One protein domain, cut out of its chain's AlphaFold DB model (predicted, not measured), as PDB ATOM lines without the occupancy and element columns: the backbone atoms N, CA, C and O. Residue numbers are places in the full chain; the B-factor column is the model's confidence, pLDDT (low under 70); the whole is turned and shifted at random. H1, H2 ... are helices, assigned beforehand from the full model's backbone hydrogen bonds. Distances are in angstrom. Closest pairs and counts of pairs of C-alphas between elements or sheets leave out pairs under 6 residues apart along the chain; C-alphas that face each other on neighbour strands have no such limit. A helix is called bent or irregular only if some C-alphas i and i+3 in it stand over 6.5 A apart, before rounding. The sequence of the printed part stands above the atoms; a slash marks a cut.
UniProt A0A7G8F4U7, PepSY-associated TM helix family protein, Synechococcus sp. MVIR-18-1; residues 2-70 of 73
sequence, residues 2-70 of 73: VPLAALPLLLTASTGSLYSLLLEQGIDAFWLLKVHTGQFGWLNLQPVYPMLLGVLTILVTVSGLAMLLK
ATOM      1  N   VAL A   2     114.236  92.364 131.996       64.88
ATOM      2  CA  VAL A   2     114.459  93.760 132.453       64.88
ATOM      3  C   VAL A   2     115.789  94.397 131.989       64.88
ATOM      4  O   VAL A   2     115.739  95.530 131.517       64.88
ATOM      5  N   PRO A   3     116.957  93.709 132.006       71.06
ATOM      6  CA  PRO A   3     118.209  94.323 131.545       71.06
ATOM      7  C   PRO A   3     118.170  94.730 130.067       71.06
ATOM      8  O   PRO A   3     118.706  95.765 129.697       71.06
ATOM      9  N   LEU A   4     117.477  93.950 129.229       81.69
ATOM     10  CA  LEU A   4     117.343  94.222 127.796       81.69
ATOM     11  C   LEU A   4     116.473  95.455 127.522       81.69
ATOM     12  O   LEU A   4     116.786  96.227 126.623       81.69
ATOM     13  N   ALA A   5     115.412  95.653 128.308       84.25
ATOM     14  CA  ALA A   5     114.551  96.831 128.212       84.25
ATOM     15  C   ALA A   5     115.263  98.110 128.684       84.25
ATOM     16  O   ALA A   5     115.036  99.184 128.133       84.25
ATOM     17  N   ALA A   6     116.151  97.989 129.674       87.81
ATOM     18  CA  ALA A   6     116.912  99.114 130.203       87.81
ATOM     19  C   ALA A   6     117.998  99.615 129.236       87.81
ATOM     20  O   ALA A   6     118.279 100.807 129.225       87.81
ATOM     21  N   LEU A   7     118.590  98.748 128.408       92.75
ATOM     22  CA  LEU A   7     119.677  99.123 127.490       92.75
ATOM     23  C   LEU A   7     119.352 100.311 126.560       92.75
ATOM     24  O   LEU A   7     120.088 101.297 126.606       92.75
ATOM     25  N   PRO A   8     118.283 100.286 125.740       93.62
ATOM     26  CA  PRO A   8     117.962 101.411 124.858       93.62
ATOM     27  C   PRO A   8     117.562 102.674 125.637       93.62
ATOM     28  O   PRO A   8     117.873 103.783 125.203       93.62
ATOM     29  N   LEU A   9     116.941 102.527 126.813       96.19
ATOM     30  CA  LEU A   9     116.612 103.651 127.698       96.19
ATOM     31  C   LEU A   9     117.878 104.324 128.238       96.19
ATOM     32  O   LEU A   9     118.024 105.540 128.134       96.19
ATOM     33  N   LEU A  10     118.816 103.531 128.760       95.81
ATOM     34  CA  LEU A  10     120.094 104.006 129.285       95.81
ATOM     35  C   LEU A  10     120.944 104.636 128.191       95.81
ATOM     36  O   LEU A  10     121.519 105.698 128.410       95.81
ATOM     37  N   LEU A  11     121.000 104.022 127.010       96.62
ATOM     38  CA  LEU A  11     121.723 104.568 125.867       96.62
ATOM     39  C   LEU A  11     121.159 105.934 125.461       96.62
ATOM     40  O   LEU A  11     121.922 106.879 125.274       96.62
ATOM     41  N   THR A  12     119.835 106.067 125.391       97.38
ATOM     42  CA  THR A  12     119.176 107.328 125.016       97.38
ATOM     43  C   THR A  12     119.382 108.413 126.072       97.38
ATOM     44  O   THR A  12     119.741 109.542 125.735       97.38
ATOM     45  N   ALA A  13     119.211 108.070 127.352       97.19
ATOM     46  CA  ALA A  13     119.424 108.994 128.461       97.19
ATOM     47  C   ALA A  13     120.885 109.455 128.537       97.19
ATOM     48  O   ALA A  13     121.152 110.649 128.666       97.19
ATOM     49  N   SER A  14     121.833 108.524 128.395       97.88
ATOM     50  CA  SER A  14     123.268 108.825 128.435       97.88
ATOM     51  C   SER A  14     123.687 109.702 127.262       97.88
ATOM     52  O   SER A  14     124.345 110.711 127.469       97.88
ATOM     53  N   THR A  15     123.287 109.365 126.035       98.00
ATOM     54  CA  THR A  15     123.675 110.127 124.833       98.00
ATOM     55  C   THR A  15     123.087 111.532 124.817       98.00
ATOM     56  O   THR A  15     123.813 112.473 124.509       98.00
ATOM     57  N   GLY A  16     121.824 111.697 125.224       97.44
ATOM     58  CA  GLY A  16     121.204 113.018 125.364       97.44
ATOM     59  C   GLY A  16     121.874 113.862 126.450       97.44
ATOM     60  O   GLY A  16     122.211 115.018 126.211       97.44
ATOM     61  N   SER A  17     122.140 113.271 127.619       97.94
ATOM     62  CA  SER A  17     122.776 113.982 128.738       97.94
ATOM     63  C   SER A  17     124.223 114.368 128.424       97.94
ATOM     64  O   SER A  17     124.625 115.503 128.662       97.94
ATOM     65  N   LEU A  18     125.002 113.446 127.846       98.31
ATOM     66  CA  LEU A  18     126.381 113.703 127.423       98.31
ATOM     67  C   LEU A  18     126.448 114.758 126.320       98.31
ATOM     68  O   LEU A  18     127.340 115.600 126.360       98.31
ATOM     69  N   TYR A  19     125.512 114.737 125.364       98.25
ATOM     70  CA  TYR A  19     125.434 115.771 124.335       98.25
ATOM     71  C   TYR A  19     125.238 117.155 124.958       98.25
ATOM     72  O   TYR A  19     125.988 118.065 124.622       98.25
ATOM     73  N   SER A  20     124.305 117.305 125.903       96.94
ATOM     74  CA  SER A  20     124.085 118.585 126.589       96.94
ATOM     75  C   SER A  20     125.332 119.074 127.332       96.94
ATOM     76  O   SER A  20     125.691 120.240 127.203       96.94
ATOM     77  N   LEU A  21     126.037 118.186 128.042       98.25
ATOM     78  CA  LEU A  21     127.273 118.537 128.757       98.25
ATOM     79  C   LEU A  21     128.399 118.974 127.811       98.25
ATOM     80  O   LEU A  21     129.117 119.930 128.091       98.25
ATOM     81  N   LEU A  22     128.564 118.276 126.685       98.12
ATOM     82  CA  LEU A  22     129.553 118.631 125.666       98.12
ATOM     83  C   LEU A  22     129.197 119.958 124.993       98.12
ATOM     84  O   LEU A  22     130.076 120.789 124.766       98.12
ATOM     85  N   LEU A  23     127.910 120.185 124.734       98.00
ATOM     86  CA  LEU A  23     127.427 121.416 124.127       98.00
ATOM     87  C   LEU A  23     127.687 122.628 125.032       98.00
ATOM     88  O   LEU A  23     128.133 123.663 124.539       98.00
ATOM     89  N   GLU A  24     127.497 122.490 126.348       97.62
ATOM     90  CA  GLU A  24     127.860 123.525 127.333       97.62
ATOM     91  C   GLU A  24     129.361 123.860 127.318       97.62
ATOM     92  O   GLU A  24     129.751 124.993 127.595       97.62
ATOM     93  N   GLN A  25     130.211 122.903 126.939       97.94
ATOM     94  CA  GLN A  25     131.659 123.084 126.782       97.94
ATOM     95  C   GLN A  25     132.051 123.630 125.396       97.94
ATOM     96  O   GLN A  25     133.239 123.742 125.092       97.94
ATOM     97  N   GLY A  26     131.076 123.960 124.543       97.75
ATOM     98  CA  GLY A  26     131.299 124.427 123.173       97.75
ATOM     99  C   GLY A  26     131.626 123.310 122.176       97.75
ATOM    100  O   GLY A  26     132.078 123.596 121.067       97.75
ATOM    101  N   ILE A  27     131.416 122.044 122.549       98.06
ATOM    102  CA  ILE A  27     131.659 120.879 121.696       98.06
ATOM    103  C   ILE A  27     130.329 120.406 121.106       98.06
ATOM    104  O   ILE A  27     129.528 119.751 121.772       98.06
ATOM    105  N   ASP A  28     130.119 120.674 119.818       96.69
ATOM    106  CA  ASP A  28     128.956 120.160 119.092       96.69
ATOM    107  C   ASP A  28     129.188 118.711 118.628       96.69
ATOM    108  O   ASP A  28     129.668 118.421 117.528       96.69
ATOM    109  N   ALA A  29     128.851 117.768 119.506       96.56
ATOM    110  CA  ALA A  29     128.926 116.337 119.243       96.56
ATOM    111  C   ALA A  29     127.633 115.797 118.599       96.56
ATOM    112  O   ALA A  29     127.033 114.848 119.105       96.56
ATOM    113  N   PHE A  30     127.211 116.354 117.458       95.81
ATOM    114  CA  PHE A  30     125.948 116.024 116.768       95.81
ATOM    115  C   PHE A  30     125.684 114.520 116.528       95.81
ATOM    116  O   PHE A  30     124.540 114.074 116.418       95.81
ATOM    117  N   TRP A  31     126.728 113.692 116.457       96.31
ATOM    118  CA  TRP A  31     126.581 112.238 116.347       96.31
ATOM    119  C   TRP A  31     125.899 111.609 117.576       96.31
ATOM    120  O   TRP A  31     125.182 110.621 117.418       96.31
ATOM    121  N   LEU A  32     126.048 112.195 118.771       97.56
ATOM    122  CA  LEU A  32     125.327 111.770 119.973       97.56
ATOM    123  C   LEU A  32     123.823 111.994 119.822       97.56
ATOM    124  O   LEU A  32     123.052 111.115 120.194       97.56
ATOM    125  N   LEU A  33     123.406 113.111 119.214       96.81
ATOM    126  CA  LEU A  33     121.993 113.357 118.910       96.81
ATOM    127  C   LEU A  33     121.439 112.351 117.902       96.81
ATOM    128  O   LEU A  33     120.329 111.865 118.088       96.81
ATOM    129  N   LYS A  34     122.216 111.978 116.875       97.25
ATOM    130  CA  LYS A  34     121.807 110.917 115.936       97.25
ATOM    131  C   LYS A  34     121.545 109.601 116.669       97.25
ATOM    132  O   LYS A  34     120.523 108.963 116.445       97.25
ATOM    133  N   VAL A  35     122.435 109.213 117.579       97.62
ATOM    134  CA  VAL A  35     122.249 108.005 118.393       97.62
ATOM    135  C   VAL A  35     121.037 108.148 119.325       97.62
ATOM    136  O   VAL A  35     120.219 107.233 119.403       97.62
ATOM    137  N   HIS A  36     120.878 109.303 119.974       97.75
ATOM    138  CA  HIS A  36     119.759 109.615 120.866       97.75
ATOM    139  C   HIS A  36     118.392 109.509 120.173       97.75
ATOM    140  O   HIS A  36     117.431 109.044 120.784       97.75
ATOM    141  N   THR A  37     118.286 109.888 118.896       97.25
ATOM    142  CA  THR A  37     117.028 109.778 118.137       97.25
ATOM    143  C   THR A  37     116.802 108.398 117.517       97.25
ATOM    144  O   THR A  37     115.732 108.147 116.964       97.25
ATOM    145  N   GLY A  38     117.763 107.474 117.623       97.12
ATOM    146  CA  GLY A  38     117.668 106.128 117.056       97.12
ATOM    147  C   GLY A  38     118.244 105.994 115.643       97.12
ATOM    148  O   GLY A  38     117.926 105.037 114.931       97.12
ATOM    149  N   GLN A  39     119.079 106.936 115.204       97.56
ATOM    150  CA  GLN A  39     119.858 106.833 113.972       97.56
ATOM    151  C   GLN A  39     121.244 106.227 114.251       97.56
ATOM    152  O   GLN A  39     122.206 106.921 114.587       97.56
ATOM    153  N   PHE A  40     121.363 104.917 114.045       95.31
ATOM    154  CA  PHE A  40     122.578 104.132 114.270       95.31
ATOM    155  C   PHE A  40     123.343 103.909 112.959       95.31
ATOM    156  O   PHE A  40     123.344 102.818 112.384       95.31
ATOM    157  N   GLY A  41     123.985 104.964 112.452       92.56
ATOM    158  CA  GLY A  41     124.716 104.902 111.183       92.56
ATOM    159  C   GLY A  41     123.775 104.608 110.011       92.56
ATOM    160  O   GLY A  41     122.978 105.468 109.639       92.56
ATOM    161  N   TRP A  42     123.869 103.406 109.433       94.94
ATOM    162  CA  TRP A  42     122.998 102.956 108.336       94.94
ATOM    163  C   TRP A  42     121.624 102.461 108.803       94.94
ATOM    164  O   TRP A  42     120.695 102.389 108.002       94.94
ATOM    165  N   LEU A  43     121.473 102.135 110.090       96.44
ATOM    166  CA  LEU A  43     120.205 101.691 110.656       96.44
ATOM    167  C   LEU A  43     119.404 102.898 111.158       96.44
ATOM    168  O   LEU A  43     119.787 103.553 112.128       96.44
ATOM    169  N   ASN A  44     118.272 103.179 110.513       96.75
ATOM    170  CA  ASN A  44     117.398 104.290 110.883       96.75
ATOM    171  C   ASN A  44     116.148 103.796 111.624       96.75
ATOM    172  O   ASN A  44     115.167 103.403 110.994       96.75
ATOM    173  N   LEU A  45     116.176 103.841 112.957       97.06
ATOM    174  CA  LEU A  45     115.025 103.500 113.800       97.06
ATOM    175  C   LEU A  45     114.191 104.724 114.194       97.06
ATOM    176  O   LEU A  45     113.152 104.543 114.821       97.06
ATOM    177  N   GLN A  46     114.589 105.943 113.804       96.81
ATOM    178  CA  GLN A  46     113.932 107.199 114.202       96.81
ATOM    179  C   GLN A  46     112.393 107.185 114.150       96.81
ATOM    180  O   GLN A  46     111.788 107.697 115.090       96.81
ATOM    181  N   PRO A  47     111.723 106.581 113.141       97.56
ATOM    182  CA  PRO A  47     110.259 106.591 113.081       97.56
ATOM    183  C   PRO A  47     109.577 105.854 114.241       97.56
ATOM    184  O   PRO A  47     108.467 106.204 114.626       97.56
ATOM    185  N   VAL A  48     110.226 104.823 114.786       97.69
ATOM    186  CA  VAL A  48     109.654 103.938 115.815       97.69
ATOM    187  C   VAL A  48     110.372 104.046 117.156       97.69
ATOM    188  O   VAL A  48     109.835 103.625 118.178       97.69
ATOM    189  N   TYR A  49     111.577 104.618 117.169       96.88
ATOM    190  CA  TYR A  49     112.447 104.666 118.337       96.88
ATOM    191  C   TYR A  49     111.797 105.372 119.539       96.88
ATOM    192  O   TYR A  49     111.782 104.774 120.616       96.88
ATOM    193  N   PRO A  50     111.148 106.549 119.397       96.75
ATOM    194  CA  PRO A  50     110.473 107.193 120.526       96.75
ATOM    195  C   PRO A  50     109.322 106.356 121.097       96.75
ATOM    196  O   PRO A  50     109.163 106.267 122.314       96.75
ATOM    197  N   MET A  51     108.541 105.695 120.233       97.81
ATOM    198  CA  MET A  51     107.439 104.829 120.664       97.81
ATOM    199  C   MET A  51     107.963 103.605 121.419       97.81
ATOM    200  O   MET A  51     107.447 103.270 122.487       97.81
ATOM    201  N   LEU A  52     109.022 102.972 120.901       96.31
ATOM    202  CA  LEU A  52     109.698 101.858 121.560       96.31
ATOM    203  C   LEU A  52     110.198 102.269 122.951       96.31
ATOM    204  O   LEU A  52     109.904 101.585 123.930       96.31
ATOM    205  N   LEU A  53     110.900 103.400 123.061       97.00
ATOM    206  CA  LEU A  53     111.384 103.915 124.344       97.00
ATOM    207  C   LEU A  53     110.238 104.216 125.315       97.00
ATOM    208  O   LEU A  53     110.346 103.884 126.494       97.00
ATOM    209  N   GLY A  54     109.128 104.787 124.843       96.81
ATOM    210  CA  GLY A  54     107.946 105.036 125.672       96.81
ATOM    211  C   GLY A  54     107.379 103.750 126.280       96.81
ATOM    212  O   GLY A  54     107.184 103.668 127.494       96.81
ATOM    213  N   VAL A  55     107.197 102.708 125.462       96.94
ATOM    214  CA  VAL A  55     106.716 101.395 125.929       96.94
ATOM    215  C   VAL A  55     107.690 100.772 126.928       96.94
ATOM    216  O   VAL A  55     107.275 100.316 127.995       96.94
ATOM    217  N   LEU A  56     108.987 100.774 126.616       95.75
ATOM    218  CA  LEU A  56     110.008 100.213 127.502       95.75
ATOM    219  C   LEU A  56     110.088 100.966 128.833       95.75
ATOM    220  O   LEU A  56     110.244 100.331 129.874       95.75
ATOM    221  N   THR A  57     109.927 102.292 128.815       95.50
ATOM    222  CA  THR A  57     109.889 103.120 130.028       95.50
ATOM    223  C   THR A  57     108.749 102.675 130.931       95.50
ATOM    224  O   THR A  57     108.989 102.351 132.089       95.50
ATOM    225  N   ILE A  58     107.529 102.564 130.395       96.00
ATOM    226  CA  ILE A  58     106.360 102.110 131.163       96.00
ATOM    227  C   ILE A  58     106.621 100.725 131.768       96.00
ATOM    228  O   ILE A  58     106.406 100.530 132.963       96.00
ATOM    229  N   LEU A  59     107.123  99.776 130.972       94.12
ATOM    230  CA  LEU A  59     107.414  98.420 131.446       94.12
ATOM    231  C   LEU A  59     108.432  98.410 132.592       94.12
ATOM    232  O   LEU A  59     108.213  97.738 133.604       94.12
ATOM    233  N   VAL A  60     109.530  99.156 132.456       93.06
ATOM    234  CA  VAL A  60     110.575  99.238 133.486       93.06
ATOM    235  C   VAL A  60     110.056  99.945 134.737       93.06
ATOM    236  O   VAL A  60     110.289  99.452 135.840       93.06
ATOM    237  N   THR A  61     109.303 101.036 134.596       93.88
ATOM    238  CA  THR A  61     108.705 101.760 135.727       93.88
ATOM    239  C   THR A  61     107.713 100.887 136.491       93.88
ATOM    240  O   THR A  61     107.814 100.788 137.712       93.88
ATOM    241  N   VAL A  62     106.793 100.210 135.798       94.75
ATOM    242  CA  VAL A  62     105.822  99.303 136.431       94.75
ATOM    243  C   VAL A  62     106.540  98.145 137.122       94.75
ATOM    244  O   VAL A  62     106.217  97.822 138.263       94.75
ATOM    245  N   SER A  63     107.551  97.556 136.475       92.81
ATOM    246  CA  SER A  63     108.364  96.497 137.081       92.81
ATOM    247  C   SER A  63     109.082  96.982 138.342       92.81
ATOM    248  O   SER A  63     109.072  96.284 139.354       92.81
ATOM    249  N   GLY A  64     109.699  98.166 138.299       91.38
ATOM    250  CA  GLY A  64     110.391  98.758 139.442       91.38
ATOM    251  C   GLY A  64     109.437  99.068 140.595       91.38
ATOM    252  O   GLY A  64     109.732  98.738 141.741       91.38
ATOM    253  N   LEU A  65     108.258  99.615 140.293       95.38
ATOM    254  CA  LEU A  65     107.231  99.902 141.292       95.38
ATOM    255  C   LEU A  65     106.691  98.616 141.932       95.38
ATOM    256  O   LEU A  65     106.571  98.544 143.151       95.38
ATOM    257  N   ALA A  66     106.431  97.576 141.137       93.88
ATOM    258  CA  ALA A  66     106.004  96.277 141.653       93.88
ATOM    259  C   ALA A  66     107.062  95.641 142.569       93.88
ATOM    260  O   ALA A  66     106.709  95.036 143.580       93.88
ATOM    261  N   MET A  67     108.353  95.795 142.248       92.50
ATOM    262  CA  MET A  67     109.447  95.352 143.120       92.50
ATOM    263  C   MET A  67     109.512  96.159 144.418       92.50
ATOM    264  O   MET A  67     109.678  95.562 145.477       92.50
ATOM    265  N   LEU A  68     109.355  97.482 144.348       94.00
ATOM    266  CA  LEU A  68     109.376  98.361 145.520       94.00
ATOM    267  C   LEU A  68     108.217  98.072 146.483       94.00
ATOM    268  O   LEU A  68     108.393  98.105 147.696       94.00
ATOM    269  N   LEU A  69     107.034  97.778 145.939       94.88
ATOM    270  CA  LEU A  69     105.828  97.481 146.712       94.88
ATOM    271  C   LEU A  69     105.750  96.020 147.173       94.88
ATOM    272  O   LEU A  69     104.848  95.670 147.936       94.88
ATOM    273  N   LYS A  70     106.664  95.152 146.720       91.12
ATOM    274  CA  LYS A  70     106.703  93.753 147.143       91.12
ATOM    275  C   LYS A  70     107.121  93.694 148.619       91.12
ATOM    276  O   LYS A  70     108.242  94.084 148.938       91.12
TER     277      LYS A  70
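What this domain is: This is residues 2 to 70 of the 73 residues of the protein "PepSY-associated TM helix family protein" of Synechococcus sp. MVIR-18-1 (UniProt A0A7G8F4U7). One long, kinked helix, H1, meets the middle of a second long helix, H3, with its first residues at a steep angle, roughly as a T; the short helix H2 folds back along the middle of H1, and an unnamed loop, residues 37 to 48, leads from it to the beginning of H3. The last residues, 65 to 70, stick out at the far end of H3. The printed part has 69 residues with three named helices, in the order H1, H2, H3, and no named strand; the class is all helix. The whole is loose, with a radius of gyration of the C-alphas of 14.2 A, and elongated, spanning 46 by 27 by 16 A.

Where its parts are: H1, residues 2 to 24, is 33.0 A long from C-alpha 2 at (114.459, 93.760, 132.453) to C-alpha 24 at (127.860, 123.525, 127.333). It has a kink of 28 degrees near residue 9 and is irregular, but only just: C-alphas 5 and 8 are 6.6 A apart. H2 is residues 30 to 36. H3, residues 49 to 68, measures 28.1 A and ends with C-alpha 68 at (109.376, 98.361, 145.520).

How they stand to each other: H1 and H2 form a helical hairpin, at a shallow tilt of 24 degrees, opposite ways. H1 touches H2 with residues 11 to 19 alone; the closest C-alphas, of Thr 12 and His 36, are 4.8 A apart. Residues 2 to 9 of H1 touch residues 53 to 60 of H3, closest at the C-alphas of Ala 5 and Leu 56, 5.7 A. Their lines stand at a steep tilt of 64 degrees, opposite ways. H2 and H3 are apart. Every O i to N i+4 pair is within hydrogen-bond range in H2 and H3, and 17 of 19 are in H1.

The domain as a whole: The C-alphas of Gly 26 and Lys 70, 46.0 A apart, are the two farthest apart. The printed part has no cut. The link from H1 to H2 is tight; that from H2 to H3 is long, 12 residues, with a short antiparallel pairing of residues 39 to 40 with 43 to 44. Mean pLDDT of the printed part is 94.9; residue 2 is under 70.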